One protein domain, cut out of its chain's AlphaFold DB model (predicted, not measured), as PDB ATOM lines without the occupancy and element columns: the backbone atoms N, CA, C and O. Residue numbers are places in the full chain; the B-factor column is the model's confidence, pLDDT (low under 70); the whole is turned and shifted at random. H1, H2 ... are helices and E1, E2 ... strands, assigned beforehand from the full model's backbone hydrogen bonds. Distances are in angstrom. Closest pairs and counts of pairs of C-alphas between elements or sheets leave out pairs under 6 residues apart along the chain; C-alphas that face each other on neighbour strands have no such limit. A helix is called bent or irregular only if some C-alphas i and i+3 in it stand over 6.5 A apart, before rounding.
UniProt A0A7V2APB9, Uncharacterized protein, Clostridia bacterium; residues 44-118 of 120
ATOM      1  N   ALA A  44      28.100 -42.723 -28.920       89.56
ATOM      2  CA  ALA A  44      28.882 -42.059 -27.889       89.56
ATOM      3  C   ALA A  44      28.213 -42.280 -26.539       89.56
ATOM      4  O   ALA A  44      26.990 -42.223 -26.441       89.56
ATOM      5  N   ALA A  45      29.026 -42.513 -25.514       91.12
ATOM      6  CA  ALA A  45      28.560 -42.714 -24.153       91.12
ATOM      7  C   ALA A  45      28.861 -41.480 -23.296       91.12
ATOM      8  O   ALA A  45      29.912 -40.847 -23.439       91.12
ATOM      9  N   ILE A  46      27.949 -41.160 -22.384       92.81
ATOM     10  CA  ILE A  46      28.127 -40.151 -21.345       92.81
ATOM     11  C   ILE A  46      27.606 -40.694 -20.016       92.81
ATOM     12  O   ILE A  46      26.491 -41.204 -19.924       92.81
ATOM     13  N   THR A  47      28.412 -40.547 -18.970       94.19
ATOM     14  CA  THR A  47      28.019 -40.873 -17.598       94.19
ATOM     15  C   THR A  47      27.767 -39.578 -16.840       94.19
ATOM     16  O   THR A  47      28.654 -38.731 -16.737       94.19
ATOM     17  N   VAL A  48      26.562 -39.431 -16.294       93.75
ATOM     18  CA  VAL A  48      26.166 -38.312 -15.435       93.75
ATOM     19  C   VAL A  48      26.136 -38.803 -13.996       93.75
ATOM     20  O   VAL A  48      25.331 -39.654 -13.631       93.75
ATOM     21  N   THR A  49      27.034 -38.281 -13.167       93.12
ATOM     22  CA  THR A  49      27.092 -38.621 -11.735       93.12
ATOM     23  C   THR A  49      26.065 -37.830 -10.920       93.12
ATOM     24  O   THR A  49      25.612 -36.771 -11.342       93.12
ATOM     25  N   GLU A  50      25.756 -38.296  -9.706       90.31
ATOM     26  CA  GLU A  50      24.834 -37.632  -8.762       90.31
ATOM     27  C   GLU A  50      25.212 -36.174  -8.433       90.31
ATOM     28  O   GLU A  50      24.352 -35.345  -8.139       90.31
ATOM     29  N   TYR A  51      26.504 -35.839  -8.495       89.62
ATOM     30  CA  TYR A  51      27.016 -34.496  -8.197       89.62
ATOM     31  C   TYR A  51      27.123 -33.597  -9.435       89.62
ATOM     32  O   TYR A  51      27.402 -32.402  -9.310       89.62
ATOM     33  N   GLN A  52      26.936 -34.159 -10.629       90.12
ATOM     34  CA  GLN A  52      26.976 -33.424 -11.884       90.12
ATOM     35  C   GLN A  52      25.583 -32.963 -12.283       90.12
ATOM     36  O   GLN A  52      24.574 -33.626 -12.053       90.12
ATOM     37  N   ILE A  53      25.539 -31.807 -12.929       92.00
ATOM     38  CA  ILE A  53      24.325 -31.281 -13.533       92.00
ATOM     39  C   ILE A  53      24.653 -31.059 -14.984       92.00
ATOM     40  O   ILE A  53      25.538 -30.271 -15.290       92.00
ATOM     41  N   VAL A  54      23.951 -31.798 -15.833       94.81
ATOM     42  CA  VAL A  54      24.008 -31.631 -17.277       94.81
ATOM     43  C   VAL A  54      22.679 -31.023 -17.687       94.81
ATOM     44  O   VAL A  54      21.653 -31.708 -17.725       94.81
ATOM     45  N   ASP A  55      22.679 -29.709 -17.894       95.19
ATOM     46  CA  ASP A  55      21.476 -28.933 -18.192       95.19
ATOM     47  C   ASP A  55      21.530 -28.287 -19.585       95.19
ATOM     48  O   ASP A  55      22.342 -28.638 -20.444       95.19
ATOM     49  N   TYR A  56      20.618 -27.352 -19.847       96.25
ATOM     50  CA  TYR A  56      20.562 -26.664 -21.130       96.25
ATOM     51  C   TYR A  56      21.873 -25.943 -21.495       96.25
ATOM     52  O   TYR A  56      22.163 -25.803 -22.681       96.25
ATOM     53  N   ASN A  57      22.671 -25.477 -20.527       95.50
ATOM     54  CA  ASN A  57      23.953 -24.830 -20.805       95.50
ATOM     55  C   ASN A  57      24.985 -25.829 -21.312       95.50
ATOM     56  O   ASN A  57      25.744 -25.471 -22.205       95.50
ATOM     57  N   ASP A  58      24.992 -27.061 -20.804       95.94
ATOM     58  CA  ASP A  58      25.867 -28.126 -21.303       95.94
ATOM     59  C   ASP A  58      25.507 -28.527 -22.723       95.94
ATOM     60  O   ASP A  58      26.388 -28.707 -23.559       95.94
ATOM     61  N   PHE A  59      24.211 -28.581 -23.038       94.81
ATOM     62  CA  PHE A  59      23.793 -28.728 -24.425       94.81
ATOM     63  C   PHE A  59      24.190 -27.496 -25.231       94.81
ATOM     64  O   PHE A  59      24.741 -27.652 -26.303       94.81
ATOM     65  N   LYS A  60      24.019 -26.261 -24.762       96.19
ATOM     66  CA  LYS A  60      24.372 -25.070 -25.557       96.19
ATOM     67  C   LYS A  60      25.884 -24.887 -25.765       96.19
ATOM     68  O   LYS A  60      26.309 -24.508 -26.856       96.19
ATOM     69  N   HIS A  61      26.691 -25.189 -24.753       95.00
ATOM     70  CA  HIS A  61      28.145 -25.028 -24.735       95.00
ATOM     71  C   HIS A  61      28.821 -26.216 -24.016       95.00
ATOM     72  O   HIS A  61      29.261 -26.079 -22.870       95.00
ATOM     73  N   PRO A  62      28.940 -27.383 -24.675       94.56
ATOM     74  CA  PRO A  62      29.515 -28.569 -24.060       94.56
ATOM     75  C   PRO A  62      30.971 -28.349 -23.655       94.56
ATOM     76  O   PRO A  62      31.805 -27.927 -24.468       94.56
ATOM     77  N   HIS A  63      31.293 -28.670 -22.407       91.75
ATOM     78  CA  HIS A  63      32.621 -28.471 -21.829       91.75
ATOM     79  C   HIS A  63      32.888 -29.491 -20.716       91.75
ATOM     80  O   HIS A  63      31.969 -30.099 -20.178       91.75
ATOM     81  N   GLY A  64      34.162 -29.716 -20.381       89.62
ATOM     82  CA  GLY A  64      34.541 -30.686 -19.348       89.62
ATOM     83  C   GLY A  64      33.891 -32.058 -19.572       89.62
ATOM     84  O   GLY A  64      34.078 -32.676 -20.622       89.62
ATOM     85  N   ASN A  65      33.083 -32.493 -18.604       84.50
ATOM     86  CA  ASN A  65      32.427 -33.804 -18.602       84.50
ATOM     87  C   ASN A  65      31.297 -33.938 -19.637       84.50
ATOM     88  O   ASN A  65      30.994 -35.048 -20.056       84.50
ATOM     89  N   SER A  66      30.709 -32.829 -20.100       91.25
ATOM     90  CA  SER A  66      29.691 -32.834 -21.157       91.25
ATOM     91  C   SER A  66      30.287 -32.692 -22.561       91.25
ATOM     92  O   SER A  66      29.550 -32.684 -23.540       91.25
ATOM     93  N   SER A  67      31.619 -32.620 -22.703       93.00
ATOM     94  CA  SER A  67      32.305 -32.387 -23.987       93.00
ATOM     95  C   SER A  67      31.940 -33.372 -25.101       93.00
ATOM     96  O   SER A  67      31.950 -32.982 -26.268       93.00
ATOM     97  N   VAL A  68      31.558 -34.602 -24.755       92.81
ATOM     98  CA  VAL A  68      31.090 -35.617 -25.708       92.81
ATOM     99  C   VAL A  68      29.803 -35.202 -26.432       92.81
ATOM    100  O   VAL A  68      29.610 -35.567 -27.584       92.81
ATOM    101  N   LEU A  69      28.968 -34.330 -25.847       93.75
ATOM    102  CA  LEU A  69      27.775 -33.789 -26.516       93.75
ATOM    103  C   LEU A  69      28.116 -32.963 -27.773       93.75
ATOM    104  O   LEU A  69      27.222 -32.690 -28.571       93.75
ATOM    105  N   LYS A  70      29.386 -32.577 -27.989       93.88
ATOM    106  CA  LYS A  70      29.850 -31.974 -29.257       93.88
ATOM    107  C   LYS A  70      29.714 -32.912 -30.451       93.88
ATOM    108  O   LYS A  70      29.744 -32.437 -31.579       93.88
ATOM    109  N   GLU A  71      29.598 -34.212 -30.206       92.31
ATOM    110  CA  GLU A  71      29.386 -35.206 -31.254       92.31
ATOM    111  C   GLU A  71      27.940 -35.217 -31.779       92.31
ATOM    112  O   GLU A  71      27.675 -35.805 -32.822       92.31
ATOM    113  N   ILE A  72      27.011 -34.536 -31.097       91.81
ATOM    114  CA  ILE A  72      25.661 -34.261 -31.600       91.81
ATOM    115  C   ILE A  72      25.719 -33.015 -32.489       91.81
ATOM    116  O   ILE A  72      26.337 -32.012 -32.118       91.81
ATOM    117  N   ASP A  73      25.019 -33.046 -33.628       91.75
ATOM    118  CA  ASP A  73      24.887 -31.884 -34.510       91.75
ATOM    119  C   ASP A  73      24.447 -30.634 -33.732       91.75
ATOM    120  O   ASP A  73      23.520 -30.662 -32.915       91.75
ATOM    121  N   GLU A  74      25.112 -29.512 -34.005       93.56
ATOM    122  CA  GLU A  74      24.905 -28.269 -33.268       93.56
ATOM    123  C   GLU A  74      23.452 -27.783 -33.327       93.56
ATOM    124  O   GLU A  74      22.925 -27.335 -32.309       93.56
ATOM    125  N   LYS A  75      22.764 -27.905 -34.469       94.44
ATOM    126  CA  LYS A  75      21.373 -27.439 -34.595       94.44
ATOM    127  C   LYS A  75      20.434 -28.272 -33.731       94.44
ATOM    128  O   LYS A  75      19.529 -27.721 -33.101       94.44
ATOM    129  N   ILE A  76      20.651 -29.586 -33.684       94.06
ATOM    130  CA  ILE A  76      19.880 -30.499 -32.832       94.06
ATOM    131  C   ILE A  76      20.147 -30.186 -31.362       94.06
ATOM    132  O   ILE A  76      19.214 -29.978 -30.585       94.06
ATOM    133  N   ARG A  77      21.423 -30.067 -31.001       94.62
ATOM    134  CA  ARG A  77      21.872 -29.754 -29.648       94.62
ATOM    135  C   ARG A  77      21.303 -28.423 -29.136       94.62
ATOM    136  O   ARG A  77      20.834 -28.355 -28.000       94.62
ATOM    137  N   LEU A  78      21.266 -27.384 -29.973       96.38
ATOM    138  CA  LEU A  78      20.658 -26.093 -29.635       96.38
ATOM    139  C   LEU A  78      19.146 -26.202 -29.398       96.38
ATOM    140  O   LEU A  78      18.659 -25.669 -28.400       96.38
ATOM    141  N   ARG A  79      18.415 -26.940 -30.245       96.56
ATOM    142  CA  ARG A  79      16.976 -27.196 -30.044       96.56
ATOM    143  C   ARG A  79      16.694 -27.931 -28.735       96.56
ATOM    144  O   ARG A  79      15.765 -27.563 -28.019       96.56
ATOM    145  N   ILE A  80      17.500 -28.941 -28.395       95.50
ATOM    146  CA  ILE A  80      17.369 -29.665 -27.119       95.50
ATOM    147  C   ILE A  80      17.631 -28.718 -25.948       95.50
ATOM    148  O   ILE A  80      16.839 -28.678 -25.011       95.50
ATOM    149  N   SER A  81      18.681 -27.896 -26.029       96.75
ATOM    150  CA  SER A  81      18.967 -26.858 -25.031       96.75
ATOM    151  C   SER A  81      17.761 -25.930 -24.822       96.75
ATOM    152  O   SER A  81      17.352 -25.682 -23.688       96.75
ATOM    153  N   GLU A  82      17.141 -25.431 -25.893       97.62
ATOM    154  CA  GLU A  82      15.951 -24.575 -25.787       97.62
ATOM    155  C   GLU A  82      14.773 -25.296 -25.124       97.62
ATOM    156  O   GLU A  82      14.119 -24.729 -24.243       97.62
ATOM    157  N   PHE A  83      14.530 -26.556 -25.495       96.19
ATOM    158  CA  PHE A  83      13.501 -27.388 -24.876       96.19
ATOM    159  C   PHE A  83      13.759 -27.593 -23.377       96.19
ATOM    160  O   PHE A  83      12.856 -27.382 -22.563       96.19
ATOM    161  N   MET A  84      14.986 -27.952 -22.994       96.06
ATOM    162  CA  MET A  84      15.370 -28.146 -21.596       96.06
ATOM    163  C   MET A  84      15.218 -26.855 -20.796       96.06
ATOM    164  O   MET A  84      14.624 -26.868 -19.719       96.06
ATOM    165  N   LYS A  85      15.681 -25.726 -21.348       96.81
ATOM    166  CA  LYS A  85      15.576 -24.410 -20.711       96.81
ATOM    167  C   LYS A  85      14.118 -24.017 -20.486       96.81
ATOM    168  O   LYS A  85      13.755 -23.618 -19.384       96.81
ATOM    169  N   LYS A  86      13.269 -24.161 -21.510       96.94
ATOM    170  CA  LYS A  86      11.839 -23.825 -21.438       96.94
ATOM    171  C   LYS A  86      11.105 -24.644 -20.376       96.94
ATOM    172  O   LYS A  86      10.185 -24.138 -19.741       96.94
ATOM    173  N   ASN A  87      11.506 -25.899 -20.185       96.19
ATOM    174  CA  ASN A  87      10.850 -26.825 -19.266       96.19
ATOM    175  C   ASN A  87      11.557 -26.957 -17.907       96.19
ATOM    176  O   ASN A  87      11.094 -27.741 -17.075       96.19
ATOM    177  N   ASN A  88      12.628 -26.196 -17.662       95.81
ATOM    178  CA  ASN A  88      13.488 -26.307 -16.484       95.81
ATOM    179  C   ASN A  88      13.947 -27.757 -16.220       95.81
ATOM    180  O   ASN A  88      13.628 -28.346 -15.184       95.81
ATOM    181  N   LEU A  89      14.619 -28.360 -17.206       96.31
ATOM    182  CA  LEU A  89      15.064 -29.756 -17.178       96.31
ATOM    183  C   LEU A  89      16.587 -29.883 -17.083       96.31
ATOM    184  O   LEU A  89      17.327 -29.053 -17.613       96.31
ATOM    185  N   LYS A  90      17.027 -30.985 -16.479       95.44
ATOM    186  CA  LYS A  90      18.401 -31.509 -16.522       95.44
ATOM    187  C   LYS A  90      18.379 -33.005 -16.844       95.44
ATOM    188  O   LYS A  90      17.335 -33.643 -16.699       95.44
ATOM    189  N   ILE A  91      19.509 -33.561 -17.268       95.44
ATOM    190  CA  ILE A  91      19.667 -35.015 -17.385       95.44
ATOM    191  C   ILE A  91      19.742 -35.621 -15.979       95.44
ATOM    192  O   ILE A  91      20.444 -35.104 -15.105       95.44
ATOM    193  N   LYS A  92      19.011 -36.715 -15.767       95.75
ATOM    194  CA  LYS A  92      19.055 -37.498 -14.532       95.75
ATOM    195  C   LYS A  92      20.402 -38.232 -14.409       95.75
ATOM    196  O   LYS A  92      20.910 -38.694 -15.428       95.75
ATOM    197  N   PRO A  93      20.980 -38.413 -13.212       94.88
ATOM    198  CA  PRO A  93      22.167 -39.251 -13.043       94.88
ATOM    199  C   PRO A  93      21.988 -40.656 -13.643       94.88
ATOM    200  O   PRO A  93      20.919 -41.259 -13.522       94.88
ATOM    201  N   GLY A  94      23.017 -41.156 -14.327       94.50
ATOM    202  CA  GLY A  94      22.979 -42.426 -15.049       94.50
ATOM    203  C   GLY A  94      23.993 -42.520 -16.187       94.50
ATOM    204  O   GLY A  94      24.760 -41.592 -16.448       94.50
ATOM    205  N   GLU A  95      23.980 -43.662 -16.865       94.31
ATOM    206  CA  GLU A  95      24.753 -43.918 -18.080       94.31
ATOM    207  C   GLU A  95      23.836 -43.799 -19.294       94.31
ATOM    208  O   GLU A  95      22.735 -44.353 -19.307       94.31
ATOM    209  N   TYR A  96      24.292 -43.063 -20.302       93.00
ATOM    210  CA  TYR A  96      23.534 -42.799 -21.517       93.00
ATOM    211  C   TYR A  96      24.401 -43.038 -22.736       93.00
ATOM    212  O   TYR A  96      25.586 -42.704 -22.744       93.00
ATOM    213  N   GLU A  97      23.774 -43.543 -23.789       91.81
ATOM    214  CA  GLU A  97      24.379 -43.672 -25.104       91.81
ATOM    215  C   GLU A  97      23.524 -42.933 -26.129       91.81
ATOM    216  O   GLU A  97      22.294 -42.960 -26.075       91.81
ATOM    217  N   PHE A  98      24.179 -42.270 -27.075       90.69
ATOM    218  CA  PHE A  98      23.512 -41.594 -28.177       90.69
ATOM    219  C   PHE A  98      24.246 -41.845 -29.487       90.69
ATOM    220  O   PHE A  98      25.471 -41.969 -29.526       90.69
ATOM    221  N   ASN A  99      23.494 -41.929 -30.577       87.75
ATOM    222  CA  ASN A  99      24.069 -42.126 -31.899       87.75
ATOM    223  C   ASN A  99      24.776 -40.839 -32.358       87.75
ATOM    224  O   ASN A  99      24.185 -39.760 -32.339       87.75
ATOM    225  N   ARG A 100      26.038 -40.946 -32.777       85.25
ATOM    226  CA  ARG A 100      26.866 -39.855 -33.323       85.25
ATOM    227  C   ARG A 100      26.513 -39.540 -34.780       85.25
ATOM    228  O   ARG A 100      26.879 -38.490 -35.298       85.25
ATOM    229  N   VAL A 101      25.868 -40.476 -35.477       79.44
ATOM    230  CA  VAL A 101      25.661 -40.440 -36.928       79.44
ATOM    231  C   VAL A 101      24.172 -40.338 -37.242       79.44
ATOM    232  O   VAL A 101      23.413 -41.269 -36.996       79.44
ATOM    233  N   ASN A 102      23.772 -39.231 -37.875       74.50
ATOM    234  CA  ASN A 102      22.408 -38.993 -38.375       74.50
ATOM    235  C   ASN A 102      21.293 -39.088 -37.319       74.50
ATOM    236  O   ASN A 102      20.140 -39.331 -37.675       74.50
ATOM    237  N   SER A 103      21.609 -38.888 -36.043       82.81
ATOM    238  CA  SER A 103      20.610 -38.857 -34.980       82.81
ATOM    239  C   SER A 103      19.645 -37.691 -35.181       82.81
ATOM    240  O   SER A 103      20.046 -36.587 -35.549       82.81
ATOM    241  N   SER A 104      18.355 -37.941 -34.968       90.25
ATOM    242  CA  SER A 104      17.317 -36.907 -35.071       90.25
ATOM    243  C   SER A 104      17.098 -36.186 -33.739       90.25
ATOM    244  O   SER A 104      17.493 -36.666 -32.676       90.25
ATOM    245  N   TYR A 105      16.431 -35.030 -33.778       90.69
ATOM    246  CA  TYR A 105      16.044 -34.319 -32.557       90.69
ATOM    247  C   TYR A 105      15.172 -35.195 -31.648       90.69
ATOM    248  O   TYR A 105      15.404 -35.259 -30.444       90.69
ATOM    249  N   GLU A 106      14.201 -35.896 -32.228       92.38
ATOM    250  CA  GLU A 106      13.269 -36.771 -31.524       92.38
ATOM    251  C   GLU A 106      13.978 -37.988 -30.920       92.38
ATOM    252  O   GLU A 106      13.687 -38.359 -29.787       92.38
ATOM    253  N   GLU A 107      14.933 -38.581 -31.638       89.62
ATOM    254  CA  GLU A 107      15.730 -39.708 -31.139       89.62
ATOM    255  C   GLU A 107      16.559 -39.302 -29.917       89.62
ATOM    256  O   GLU A 107      16.506 -39.959 -28.874       89.62
ATOM    257  N   ILE A 108      17.269 -38.175 -30.004       90.06
ATOM    258  CA  ILE A 108      18.074 -37.700 -28.880       90.06
ATOM    259  C   ILE A 108      17.183 -37.325 -27.690       90.06
ATOM    260  O   ILE A 108      17.471 -37.701 -26.553       90.06
ATOM    261  N   LEU A 109      16.086 -36.604 -27.934       90.00
ATOM    262  CA  LEU A 109      15.223 -36.107 -26.866       90.00
ATOM    263  C   LEU A 109      14.400 -37.208 -26.189       90.00
ATOM    264  O   LEU A 109      14.141 -37.122 -24.995       90.00
ATOM    265  N   LEU A 110      13.919 -38.202 -26.933       86.69
ATOM    266  CA  LEU A 110      12.964 -39.178 -26.398       86.69
ATOM    267  C   LEU A 110      13.612 -40.509 -26.029       86.69
ATOM    268  O   LEU A 110      13.038 -41.243 -25.229       86.69
ATOM    269  N   GLN A 111      14.758 -40.841 -26.627       87.25
ATOM    270  CA  GLN A 111      15.350 -42.174 -26.502       87.25
ATOM    271  C   GLN A 111      16.743 -42.153 -25.875       87.25
ATOM    272  O   GLN A 111      17.071 -43.070 -25.131       87.25
ATOM    273  N   SER A 112      17.552 -41.124 -26.146       91.25
ATOM    274  CA  SER A 112      18.955 -41.115 -25.700       91.25
ATOM    275  C   SER A 112      19.150 -40.648 -24.255       91.25
ATOM    276  O   SER A 112      20.140 -41.012 -23.629       91.25
ATOM    277  N   PHE A 113      18.230 -39.846 -23.707       93.50
ATOM    278  CA  PHE A 113      18.382 -39.244 -22.380       93.50
ATOM    279  C   PHE A 113      17.105 -39.311 -21.548       93.50
ATOM    280  O   PHE A 113      15.995 -39.179 -22.061       93.50
ATOM    281  N   ILE A 114      17.275 -39.442 -20.230       94.94
ATOM    282  CA  ILE A 114      16.191 -39.304 -19.257       94.94
ATOM    283  C   ILE A 114      16.319 -37.939 -18.589       94.94
ATOM    284  O   ILE A 114      17.349 -37.604 -17.999       94.94
ATOM    285  N   PHE A 115      15.248 -37.156 -18.667       94.69
ATOM    286  CA  PHE A 115      15.188 -35.810 -18.113       94.69
ATOM    287  C   PHE A 115      14.424 -35.785 -16.793       94.69
ATOM    288  O   PHE A 115      13.425 -36.482 -16.615       94.69
ATOM    289  N   GLU A 116      14.852 -34.914 -15.891       95.00
ATOM    290  CA  GLU A 116      14.141 -34.600 -14.657       95.00
ATOM    291  C   GLU A 116      14.063 -33.088 -14.439       95.00
ATOM    292  O   GLU A 116      14.794 -32.307 -15.058       95.00
ATOM    293  N   LYS A 117      13.154 -32.658 -13.558       95.06
ATOM    294  CA  LYS A 117      13.045 -31.246 -13.187       95.06
ATOM    295  C   LYS A 117      14.324 -30.795 -12.496       95.06
ATOM    296  O   LYS A 117      14.812 -31.430 -11.561       95.06
ATOM    297  N   ASN A 118      14.854 -29.670 -12.955       88.94
ATOM    298  CA  ASN A 118      15.970 -29.027 -12.299       88.94
ATOM    299  C   ASN A 118      15.443 -28.315 -11.045       88.94
ATOM    300  O   ASN A 118      14.940 -27.200 -11.121       88.94
TER     301      ASN A 118
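What this domain is: This is residues 44 to 118 of the 120 residues of an uncharacterized protein of Clostridia bacterium (UniProt A0A7V2APB9). A small rounded body has a ribbon of two antiparallel strands, E1 and E3, as one wall and the long helix H3, with the short H1 packed on it, across the interior from that wall; H2 packs on E1 and H4 packs on E3. A second, shorter antiparallel ribbon, E2 and E4, lies at one end, and E2 runs on into E3 through a turn of 90 degrees. The printed part has 75 residues with four named helices and four named strands, in the order E1, H1, H2, H3, E2, E3, H4, E4; the class is mixed, helices and strands. The whole is compact, with a radius of gyration of the C-alphas of 10.9 A and spans of 30 by 25 by 21 A.

How they stand to each other: E1, residues 44 to 48, is the antiparallel neighbour of E3, residues 94 to 99, at 158 degrees between their directions; N 46 and O 96 are within hydrogen-bond range at 2.8 A, as are N 94 and O 48 at 2.8 A. The closest C-alphas of E1 and H2, residues 64 to 71, are those of Ile 46 and Val 68, 7.0 A apart. H1, residues 56 to 60, touches H2, the closest C-alphas being those of Asp 58 and Ser 66 at 6.1 A. H1 also touches H3, residues 74 to 87, where the C-alphas of Tyr 56 and Ser 81 come closest at 4.2 A. H2 and H3 are close but not clearly touching, with the closest C-alphas, Leu 69 and Arg 77, 7.8 A apart, and run opposite ways at a steep tilt of 56 degrees. H3, with residues 76 to 80 alone, touches H4, residues 105 to 112; the closest C-alphas are those of Ile 76 and Tyr 105 at 5.4 A, and the lines are about perpendicular at 72 degrees, only just past steep. The closest C-alphas of E3 and H4 are those of Phe 98 and Ser 112, 5.2 A apart. E2, residues 89 to 91, and E4, residues 115 to 117, are antiparallel neighbours at 135 degrees, with N 116 and O 90 within hydrogen-bond range at 2.9 A. H2 and H4 are apart. Every O i to N i+4 pair is within hydrogen-bond range in H1, H3 and H4; in H2 0 of 4 are, against 4 of 5 O i to N i+3 pairs.

Where its parts are: E1 begins at C-alpha 44, (28.882, -42.059, -27.889), and measures 13.3 A. H1 follows, then H2, 13.7 A long and irregular, with C-alphas 65 and 68 7.5 A apart. H3 measures 19.9 A from C-alpha 74 at (24.905, -28.269, -33.268). After E2, E3 measures 16.9 A. H4, 10.1 A, is neither bent nor irregular, but only just: C-alphas 109 and 112 are 6.4 A apart. E4 ends at C-alpha 117, (13.045, -31.246, -13.187).

The domain as a whole: The two C-alphas farthest apart are those of Tyr 51 and Asn 102, at 30.9 A. The printed part has no cut and no long link; the link from E1 to H1 is short, and the other links are tight. The mean pLDDT of the printed part is 92.5, and no printed residue is under 70.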